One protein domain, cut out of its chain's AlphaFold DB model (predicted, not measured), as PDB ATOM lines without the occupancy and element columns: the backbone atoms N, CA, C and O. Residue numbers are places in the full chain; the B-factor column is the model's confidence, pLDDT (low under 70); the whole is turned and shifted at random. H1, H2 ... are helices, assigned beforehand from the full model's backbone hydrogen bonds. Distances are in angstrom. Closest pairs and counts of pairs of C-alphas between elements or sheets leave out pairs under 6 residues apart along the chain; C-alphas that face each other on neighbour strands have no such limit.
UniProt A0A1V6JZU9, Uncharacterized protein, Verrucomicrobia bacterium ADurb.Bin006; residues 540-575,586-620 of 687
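AT A GLANCE: This is residues 540 to 575 and 586 to 620 of the 687 residues of an uncharacterized protein of Verrucomicrobia bacterium ADurb.Bin006 (UniProt A0A1V6JZU9). Two short helices, H3 and H4, meet at a corner in the middle of the domain, with H1 on one side and the long helix H5 on another; H1 and H5 run much the same way but stay apart. H2 packs on H4 at one end of the body, reached from H1 by a long stretch that folds back past H1, and at the other end residues 612 to 620, the end of H5 and the tail after it, stick out. The printed part has 71 residues with five named helices, H1 to H5 in order along the chain, and no named strand; the class is all helix. It is only just compact, close to loose, with a radius of gyration of the C-alphas of 13.4 A, and elongated, spanning 45 by 28 by 16 A.

HOW THE PARTS SIT: H1, residues 540 to 551, only just touches H3, residues 586 to 591, with 3 pairs of C-alphas within 8 A and with residues 544 to 548 alone. The closest C-alphas of the two are those of Ala 548 and Leu 586, 6.8 A apart, and their lines are about perpendicular at 77 degrees. H2, residues 564 to 571, touches H4, residues 593 to 598, at a steep tilt of 60 degrees, the same way; their closest C-alphas, of Ser 569 and Leu 597, are 5.9 A apart. H3 is the hub, touching three other helices. H3 and H4 touch only at the corner by their link, with the C-alphas of Ala 588 and Ala 596 closest at 5.3 A. H5, residues 601 to 617, touches H3 with residues 604 to 608 alone, about perpendicular at 86 degrees; the closest C-alphas, of Ala 587 and Ile 608, are 6.7 A apart. H4 and H5 are close but not clearly touching, with the C-alphas of Ala 596 and Leu 604 closest at 7.6 A. H1 is apart from H2, H4 and H5. In H1, H2, H4 and H5 every O i to N i+4 pair is within hydrogen-bond range; in H3 it is 1 of 2.

IN THESE COORDINATES: H1 begins at C-alpha 540, at (-87.036, -42.546, 42.092), and is 16.8 A long from first to last C-alpha. H2 has 8 residues, H3 and H4 6 each. H3 begins at C-alpha 586, at (-80.548, -36.291, 50.035). H5 is the longest, 24.3 A, and ends at C-alpha 617, at (-63.930, -30.268, 57.865).

THE WHOLE: The C-alphas farthest apart, of Gly 562 and Leu 620, are 45.4 A apart. Residues 576 to 585 are cut out, and C-alphas 575 and 586 are 14.1 A apart across the cut. The link from H1 to H2, residues 552 to 563, is long. Mean pLDDT of the printed part is 89.9, and residue 620 is under 70.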
ATOM      1  N   VAL A 540     -88.446 -43.006  42.017       94.25
ATOM      2  CA  VAL A 540     -87.036 -42.546  42.092       94.25
ATOM      3  C   VAL A 540     -86.760 -41.855  43.432       94.25
ATOM      4  O   VAL A 540     -85.741 -42.126  44.069       94.25
ATOM      5  N   LEU A 541     -87.685 -41.005  43.881       95.31
ATOM      6  CA  LEU A 541     -87.627 -40.332  45.176       95.31
ATOM      7  C   LEU A 541     -87.647 -41.347  46.329       95.31
ATOM      8  O   LEU A 541     -86.722 -41.352  47.139       95.31
ATOM      9  N   ALA A 542     -88.629 -42.257  46.350       94.19
ATOM     10  CA  ALA A 542     -88.748 -43.309  47.362       94.19
ATOM     11  C   ALA A 542     -87.482 -44.174  47.465       94.19
ATOM     12  O   ALA A 542     -86.924 -44.306  48.551       94.19
ATOM     13  N   GLN A 543     -86.973 -44.699  46.343       94.12
ATOM     14  CA  GLN A 543     -85.757 -45.523  46.338       94.12
ATOM     15  C   GLN A 543     -84.516 -44.751  46.803       94.12
ATOM     16  O   GLN A 543     -83.640 -45.332  47.440       94.12
ATOM     17  N   THR A 544     -84.421 -43.449  46.515       94.44
ATOM     18  CA  THR A 544     -83.285 -42.644  46.989       94.44
ATOM     19  C   THR A 544     -83.371 -42.406  48.498       94.44
ATOM     20  O   THR A 544     -82.373 -42.586  49.190       94.44
ATOM     21  N   LEU A 545     -84.559 -42.078  49.018       94.25
ATOM     22  CA  LEU A 545     -84.811 -41.903  50.454       94.25
ATOM     23  C   LEU A 545     -84.583 -43.199  51.242       94.25
ATOM     24  O   LEU A 545     -83.923 -43.175  52.274       94.25
ATOM     25  N   GLU A 546     -85.069 -44.334  50.734       92.56
ATOM     26  CA  GLU A 546     -84.859 -45.669  51.308       92.56
ATOM     27  C   GLU A 546     -83.364 -45.983  51.470       92.56
ATOM     28  O   GLU A 546     -82.910 -46.397  52.538       92.56
ATOM     29  N   LYS A 547     -82.574 -45.736  50.420       91.12
ATOM     30  CA  LYS A 547     -81.141 -46.046  50.397       91.12
ATOM     31  C   LYS A 547     -80.313 -45.038  51.202       91.12
ATOM     32  O   LYS A 547     -79.366 -45.448  51.866       91.12
ATOM     33  N   ALA A 548     -80.692 -43.759  51.220       91.31
ATOM     34  CA  ALA A 548     -80.076 -42.751  52.085       91.31
ATOM     35  C   ALA A 548     -80.360 -43.020  53.571       91.31
ATOM     36  O   ALA A 548     -79.447 -42.962  54.394       91.31
ATOM     37  N   ALA A 549     -81.597 -43.379  53.924       90.19
ATOM     38  CA  ALA A 549     -81.963 -43.731  55.292       90.19
ATOM     39  C   ALA A 549     -81.198 -44.973  55.779       90.19
ATOM     40  O   ALA A 549     -80.610 -44.933  56.860       90.19
ATOM     41  N   LEU A 550     -81.102 -46.014  54.940       88.56
ATOM     42  CA  LEU A 550     -80.339 -47.230  55.230       88.56
ATOM     43  C   LEU A 550     -78.857 -46.944  55.532       88.56
ATOM     44  O   LEU A 550     -78.343 -47.455  56.524       88.56
ATOM     45  N   LEU A 551     -78.185 -46.094  54.740       87.56
ATOM     46  CA  LEU A 551     -76.788 -45.701  54.996       87.56
ATOM     47  C   LEU A 551     -76.604 -44.913  56.305       87.56
ATOM     48  O   LEU A 551     -75.537 -44.965  56.904       87.56
ATOM     49  N   ASN A 552     -77.642 -44.213  56.771       84.12
ATOM     50  CA  ASN A 552     -77.633 -43.484  58.042       84.12
ATOM     51  C   ASN A 552     -78.069 -44.332  59.254       84.12
ATOM     52  O   ASN A 552     -78.115 -43.803  60.365       84.12
ATOM     53  N   GLY A 553     -78.482 -45.592  59.064       84.19
ATOM     54  CA  GLY A 553     -79.153 -46.370  60.117       84.19
ATOM     55  C   GLY A 553     -80.507 -45.786  60.553       84.19
ATOM     56  O   GLY A 553     -80.954 -46.027  61.674       84.19
ATOM     57  N   LYS A 554     -81.156 -44.992  59.692       86.38
ATOM     58  CA  LYS A 554     -82.458 -44.346  59.930       86.38
ATOM     59  C   LYS A 554     -83.582 -45.107  59.219       86.38
ATOM     60  O   LYS A 554     -83.352 -45.801  58.231       86.38
ATOM     61  N   SER A 555     -84.819 -44.923  59.679       84.94
ATOM     62  CA  SER A 555     -86.004 -45.297  58.891       84.94
ATOM     63  C   SER A 555     -86.263 -44.249  57.798       84.94
ATOM     64  O   SER A 555     -86.072 -43.059  58.068       84.94
ATOM     65  N   PRO A 556     -86.681 -44.637  56.580       85.75
ATOM     66  CA  PRO A 556     -87.019 -43.676  55.537       85.75
ATOM     67  C   PRO A 556     -88.326 -42.933  55.851       85.75
ATOM     68  O   PRO A 556     -89.247 -43.536  56.408       85.75
ATOM     69  N   PRO A 557     -88.448 -41.646  55.477       84.00
ATOM     70  CA  PRO A 557     -89.713 -40.930  55.574       84.00
ATOM     71  C   PRO A 557     -90.731 -41.508  54.582       84.00
ATOM     72  O   PRO A 557     -90.400 -41.793  53.429       84.00
ATOM     73  N   ALA A 558     -91.980 -41.656  55.023       85.94
ATOM     74  CA  ALA A 558     -93.088 -42.011  54.143       85.94
ATOM     75  C   ALA A 558     -93.376 -40.868  53.151       85.94
ATOM     76  O   ALA A 558     -93.264 -39.692  53.500       85.94
ATOM     77  N   LEU A 559     -93.764 -41.207  51.917       90.81
ATOM     78  CA  LEU A 559     -94.209 -40.218  50.934       90.81
ATOM     79  C   LEU A 559     -95.710 -39.935  51.119       90.81
ATOM     80  O   LEU A 559     -96.478 -40.897  51.144       90.81
ATOM     81  N   PRO A 560     -96.152 -38.665  51.186       90.31
ATOM     82  CA  PRO A 560     -97.573 -38.322  51.248       90.31
ATOM     83  C   PRO A 560     -98.362 -38.898  50.064       90.31
ATOM     84  O   PRO A 560     -97.966 -38.730  48.909       90.31
ATOM     85  N   GLU A 561     -99.479 -39.577  50.318       87.38
ATOM     86  CA  GLU A 561    -100.394 -40.069  49.278       87.38
ATOM     87  C   GLU A 561    -101.580 -39.112  49.118       87.38
ATOM     88  O   GLU A 561    -102.188 -38.705  50.105       87.38
ATOM     89  N   GLY A 562    -101.907 -38.737  47.876       84.81
ATOM     90  CA  GLY A 562    -103.025 -37.833  47.575       84.81
ATOM     91  C   GLY A 562    -102.817 -36.362  47.969       84.81
ATOM     92  O   GLY A 562    -103.771 -35.591  47.912       84.81
ATOM     93  N   ASP A 563    -101.600 -35.972  48.356       91.06
ATOM     94  CA  ASP A 563    -101.216 -34.603  48.716       91.06
ATOM     95  C   ASP A 563    -100.970 -33.745  47.451       91.06
ATOM     96  O   ASP A 563     -99.999 -33.994  46.722       91.06
ATOM     97  N   PRO A 564    -101.803 -32.717  47.179       92.00
ATOM     98  CA  PRO A 564    -101.671 -31.904  45.973       92.00
ATOM     99  C   PRO A 564    -100.419 -31.021  45.943       92.00
ATOM    100  O   PRO A 564     -99.930 -30.721  44.855       92.00
ATOM    101  N   GLU A 565     -99.891 -30.584  47.092       94.06
ATOM    102  CA  GLU A 565     -98.710 -29.712  47.145       94.06
ATOM    103  C   GLU A 565     -97.428 -30.529  46.957       94.06
ATOM    104  O   GLU A 565     -96.524 -30.118  46.219       94.06
ATOM    105  N   PHE A 566     -97.379 -31.732  47.537       94.12
ATOM    106  CA  PHE A 566     -96.329 -32.711  47.276       94.12
ATOM    107  C   PHE A 566     -96.306 -33.139  45.802       94.12
ATOM    108  O   PHE A 566     -95.257 -33.047  45.158       94.12
ATOM    109  N   ASP A 567     -97.444 -33.554  45.231       93.38
ATOM    110  CA  ASP A 567     -97.492 -34.019  43.839       93.38
ATOM    111  C   ASP A 567     -97.234 -32.871  42.839       93.38
ATOM    112  O   ASP A 567     -96.527 -33.074  41.846       93.38
ATOM    113  N   ALA A 568     -97.685 -31.639  43.119       94.44
ATOM    114  CA  ALA A 568     -97.314 -30.456  42.331       94.44
ATOM    115  C   ALA A 568     -95.810 -30.137  42.426       94.44
ATOM    116  O   ALA A 568     -95.173 -29.829  41.412       94.44
ATOM    117  N   SER A 569     -95.212 -30.266  43.616       95.19
ATOM    118  CA  SER A 569     -93.767 -30.100  43.811       95.19
ATOM    119  C   SER A 569     -92.976 -31.162  43.037       95.19
ATOM    120  O   SER A 569     -92.003 -30.841  42.355       95.19
ATOM    121  N   LEU A 570     -93.432 -32.415  43.044       94.44
ATOM    122  CA  LEU A 570     -92.838 -33.529  42.301       94.44
ATOM    123  C   LEU A 570     -93.004 -33.391  40.770       94.44
ATOM    124  O   LEU A 570     -92.152 -33.842  39.994       94.44
ATOM    125  N   ALA A 571     -94.068 -32.726  40.315       95.06
ATOM    126  CA  ALA A 571     -94.335 -32.455  38.902       95.06
ATOM    127  C   ALA A 571     -93.427 -31.372  38.280       95.06
ATOM    128  O   ALA A 571     -93.312 -31.322  37.052       95.06
ATOM    129  N   ARG A 572     -92.728 -30.549  39.082       95.75
ATOM    130  CA  ARG A 572     -91.841 -29.461  38.607       95.75
ATOM    131  C   ARG A 572     -90.883 -29.926  37.487       95.75
ATOM    132  O   ARG A 572     -90.226 -30.955  37.663       95.75
ATOM    133  N   PRO A 573     -90.689 -29.158  36.389       93.75
ATOM    134  CA  PRO A 573     -89.757 -29.512  35.301       93.75
ATOM    135  C   PRO A 573     -88.292 -29.706  35.729       93.75
ATOM    136  O   PRO A 573     -87.484 -30.292  35.013       93.75
ATOM    137  N   LEU A 574     -87.933 -29.248  36.935       93.75
ATOM    138  CA  LEU A 574     -86.660 -29.561  37.583       93.75
ATOM    139  C   LEU A 574     -86.393 -31.078  37.642       93.75
ATOM    140  O   LEU A 574     -85.250 -31.507  37.473       93.75
ATOM    141  N   PHE A 575     -87.435 -31.883  37.859       94.56
ATOM    142  CA  PHE A 575     -87.339 -33.325  38.093       94.56
ATOM    143  C   PHE A 575     -87.482 -34.181  36.819       94.56
ATOM    144  O   PHE A 575     -87.455 -35.407  36.888       94.56
ATOM    145  N   LEU A 586     -81.673 -36.410  49.088       93.50
ATOM    146  CA  LEU A 586     -80.548 -36.291  50.035       93.50
ATOM    147  C   LEU A 586     -80.566 -34.987  50.855       93.50
ATOM    148  O   LEU A 586     -79.899 -34.894  51.884       93.50
ATOM    149  N   ALA A 587     -81.295 -33.964  50.403       93.25
ATOM    150  CA  ALA A 587     -81.497 -32.727  51.159       93.25
ATOM    151  C   ALA A 587     -82.646 -32.854  52.179       93.25
ATOM    152  O   ALA A 587     -82.619 -32.210  53.227       93.25
ATOM    153  N   ALA A 588     -83.625 -33.728  51.915       91.88
ATOM    154  CA  ALA A 588     -84.777 -33.973  52.784       91.88
ATOM    155  C   ALA A 588     -84.423 -34.558  54.169       91.88
ATOM    156  O   ALA A 588     -85.259 -34.508  55.069       91.88
ATOM    157  N   SER A 589     -83.202 -35.076  54.369       84.25
ATOM    158  CA  SER A 589     -82.705 -35.514  55.686       84.25
ATOM    159  C   SER A 589     -82.539 -34.372  56.692       84.25
ATOM    160  O   SER A 589     -82.581 -34.615  57.898       84.25
ATOM    161  N   ASP A 590     -82.321 -33.159  56.179       86.19
ATOM    162  CA  ASP A 590     -81.919 -31.968  56.930       86.19
ATOM    163  C   ASP A 590     -82.920 -30.805  56.738       86.19
ATOM    164  O   ASP A 590     -82.995 -29.917  57.583       86.19
ATOM    165  N   LEU A 591     -83.662 -30.786  55.618       88.88
ATOM    166  CA  LEU A 591     -84.598 -29.716  55.221       88.88
ATOM    167  C   LEU A 591     -86.078 -30.139  55.207       88.88
ATOM    168  O   LEU A 591     -86.915 -29.350  54.779       88.88
ATOM    169  N   GLU A 592     -86.389 -31.369  55.622       89.69
ATOM    170  CA  GLU A 592     -87.685 -32.035  55.412       89.69
ATOM    171  C   GLU A 592     -88.051 -32.239  53.924       89.69
ATOM    172  O   GLU A 592     -87.447 -31.686  53.002       89.69
ATOM    173  N   LEU A 593     -89.044 -33.096  53.670       91.62
ATOM    174  CA  LEU A 593     -89.352 -33.603  52.328       91.62
ATOM    175  C   LEU A 593     -89.923 -32.533  51.384       91.62
ATOM    176  O   LEU A 593     -89.434 -32.377  50.263       91.62
ATOM    177  N   LEU A 594     -90.948 -31.800  51.824       93.38
ATOM    178  CA  LEU A 594     -91.620 -30.802  50.990       93.38
ATOM    179  C   LEU A 594     -90.734 -29.566  50.727       93.38
ATOM    180  O   LEU A 594     -90.575 -29.219  49.552       93.38
ATOM    181  N   PRO A 595     -90.055 -28.955  51.725       94.19
ATOM    182  CA  PRO A 595     -89.165 -27.829  51.457       94.19
ATOM    183  C   PRO A 595     -87.995 -28.221  50.546       94.19
ATOM    184  O   PRO A 595     -87.660 -27.458  49.640       94.19
ATOM    185  N   ALA A 596     -87.413 -29.419  50.701       94.19
ATOM    186  CA  ALA A 596     -86.377 -29.916  49.791       94.19
ATOM    187  C   ALA A 596     -86.875 -30.064  48.339       94.19
ATOM    188  O   ALA A 596     -86.166 -29.687  47.406       94.19
ATOM    189  N   LEU A 597     -88.107 -30.545  48.127       95.12
ATOM    190  CA  LEU A 597     -88.716 -30.638  46.791       95.12
ATOM    191  C   LEU A 597     -89.083 -29.277  46.179       95.12
ATOM    192  O   LEU A 597     -89.221 -29.187  44.956       95.12
ATOM    193  N   GLN A 598     -89.207 -28.220  46.987       95.00
ATOM    194  CA  GLN A 598     -89.506 -26.856  46.536       95.00
ATOM    195  C   GLN A 598     -88.252 -26.023  46.202       95.00
ATOM    196  O   GLN A 598     -88.334 -25.116  45.366       95.00
ATOM    197  N   ARG A 599     -87.069 -26.357  46.743       95.31
ATOM    198  CA  ARG A 599     -85.792 -25.670  46.433       95.31
ATOM    199  C   ARG A 599     -85.482 -25.625  44.921       95.31
ATOM    200  O   ARG A 599     -85.881 -26.534  44.179       95.31
ATOM    201  N   PRO A 600     -84.790 -24.588  44.416       94.44
ATOM    202  CA  PRO A 600     -84.235 -24.578  43.063       94.44
ATOM    203  C   PRO A 600     -82.969 -25.454  42.962       94.44
ATOM    204  O   PRO A 600     -82.448 -25.964  43.956       94.44
ATOM    205  N   LYS A 601     -82.484 -25.682  41.732       92.19
ATOM    206  CA  LYS A 601     -81.410 -26.654  41.449       92.19
ATOM    207  C   LYS A 601     -80.082 -26.299  42.114       92.19
ATOM    208  O   LYS A 601     -79.386 -27.169  42.624       92.19
ATOM    209  N   ASP A 602     -79.714 -25.036  42.008       93.25
ATOM    210  CA  ASP A 602     -78.490 -24.447  42.527       93.25
ATOM    211  C   ASP A 602     -78.467 -24.494  44.054       93.25
ATOM    212  O   ASP A 602     -77.494 -24.993  44.610       93.25
ATOM    213  N   GLU A 603     -79.558 -24.121  44.732       94.38
ATOM    214  CA  GLU A 603     -79.669 -24.296  46.186       94.38
ATOM    215  C   GLU A 603     -79.518 -25.762  46.613       94.38
ATOM    216  O   GLU A 603     -78.789 -26.029  47.564       94.38
ATOM    217  N   LEU A 604     -80.122 -26.724  45.900       93.12
ATOM    218  CA  LEU A 604     -79.932 -28.154  46.190       93.12
ATOM    219  C   LEU A 604     -78.472 -28.601  46.015       93.12
ATOM    220  O   LEU A 604     -77.938 -29.313  46.864       93.12
ATOM    221  N   VAL A 605     -77.803 -28.169  44.941       91.38
ATOM    222  CA  VAL A 605     -76.385 -28.488  44.702       91.38
ATOM    223  C   VAL A 605     -75.489 -27.852  45.767       91.38
ATOM    224  O   VAL A 605     -74.640 -28.542  46.327       91.38
ATOM    225  N   PHE A 606     -75.690 -26.574  46.099       91.88
ATOM    226  CA  PHE A 606     -74.917 -25.887  47.138       91.88
ATOM    227  C   PHE A 606     -75.207 -26.421  48.542       91.88
ATOM    228  O   PHE A 606     -74.293 -26.470  49.360       91.88
ATOM    229  N   PHE A 607     -76.435 -26.859  48.832       92.00
ATOM    230  CA  PHE A 607     -76.778 -27.489  50.105       92.00
ATOM    231  C   PHE A 607     -76.001 -28.795  50.304       92.00
ATOM    232  O   PHE A 607     -75.337 -28.975  51.325       92.00
ATOM    233  N   ILE A 608     -76.023 -29.674  49.297       90.75
ATOM    234  CA  ILE A 608     -75.305 -30.953  49.323       90.75
ATOM    235  C   ILE A 608     -73.781 -30.735  49.329       90.75
ATOM    236  O   ILE A 608     -73.083 -31.385  50.106       90.75
ATOM    237  N   ALA A 609     -73.262 -29.764  48.570       88.19
ATOM    238  CA  ALA A 609     -71.844 -29.396  48.614       88.19
ATOM    239  C   ALA A 609     -71.412 -28.899  50.008       88.19
ATOM    240  O   ALA A 609     -70.433 -29.399  50.552       88.19
ATOM    241  N   LYS A 610     -72.185 -28.002  50.641       89.06
ATOM    242  CA  LYS A 610     -71.943 -27.529  52.019       89.06
ATOM    243  C   LYS A 610     -72.143 -28.614  53.082       89.06
ATOM    244  O   LYS A 610     -71.676 -28.473  54.213       89.06
ATOM    245  N   ARG A 611     -72.879 -29.688  52.782       86.56
ATOM    246  CA  ARG A 611     -73.005 -30.867  53.656       86.56
ATOM    247  C   ARG A 611     -71.723 -31.705  53.609       86.56
ATOM    248  O   ARG A 611     -71.208 -32.046  54.671       86.56
ATOM    249  N   GLU A 612     -71.149 -31.915  52.425       85.56
ATOM    250  CA  GLU A 612     -69.851 -32.590  52.278       85.56
ATOM    251  C   GLU A 612     -68.680 -31.746  52.793       85.56
ATOM    252  O   GLU A 612     -67.818 -32.272  53.483       85.56
ATOM    253  N   GLU A 613     -68.678 -30.433  52.552       86.00
ATOM    254  CA  GLU A 613     -67.694 -29.485  53.099       86.00
ATOM    255  C   GLU A 613     -67.618 -29.581  54.632       86.00
ATOM    256  O   GLU A 613     -66.542 -29.785  55.192       86.00
ATOM    257  N   ARG A 614     -68.773 -29.545  55.317       85.56
ATOM    258  CA  ARG A 614     -68.858 -29.747  56.773       85.56
ATOM    259  C   ARG A 614     -68.343 -31.125  57.201       85.56
ATOM    260  O   ARG A 614     -67.657 -31.217  58.212       85.56
ATOM    261  N   ARG A 615     -68.635 -32.187  56.445       83.81
ATOM    262  CA  ARG A 615     -68.196 -33.572  56.714       83.81
ATOM    263  C   ARG A 615     -66.693 -33.780  56.467       83.81
ATOM    264  O   ARG A 615     -66.048 -34.544  57.191       83.81
ATOM    265  N   LEU A 616     -66.114 -33.077  55.497       82.62
ATOM    266  CA  LEU A 616     -64.673 -33.007  55.253       82.62
ATOM    267  C   LEU A 616     -63.981 -32.244  56.388       82.62
ATOM    268  O   LEU A 616     -63.072 -32.786  57.013       82.62
ATOM    269  N   LEU A 617     -64.466 -31.050  56.746       80.75
ATOM    270  CA  LEU A 617     -63.930 -30.268  57.865       80.75
ATOM    271  C   LEU A 617     -64.061 -30.996  59.210       80.75
ATOM    272  O   LEU A 617     -63.105 -31.006  59.974       80.75
ATOM    273  N   HIS A 618     -65.162 -31.701  59.485       80.44
ATOM    274  CA  HIS A 618     -65.323 -32.501  60.711       80.44
ATOM    275  C   HIS A 618     -64.325 -33.676  60.814       80.44
ATOM    276  O   HIS A 618     -64.138 -34.253  61.884       80.44
ATOM    277  N   SER A 619     -63.630 -34.016  59.720       71.12
ATOM    278  CA  SER A 619     -62.486 -34.933  59.773       71.12
ATOM    279  C   SER A 619     -61.274 -34.259  60.448       71.12
ATOM    280  O   SER A 619     -60.544 -34.909  61.199       71.12
ATOM    281  N   LEU A 620     -61.075 -32.948  60.282       67.88
ATOM    282  CA  LEU A 620     -60.055 -32.165  60.992       67.88
ATOM    283  C   LEU A 620     -60.480 -31.849  62.444       67.88
ATOM    284  O   LEU A 620     -61.667 -31.659  62.711       67.88
TER     285      LEU A 620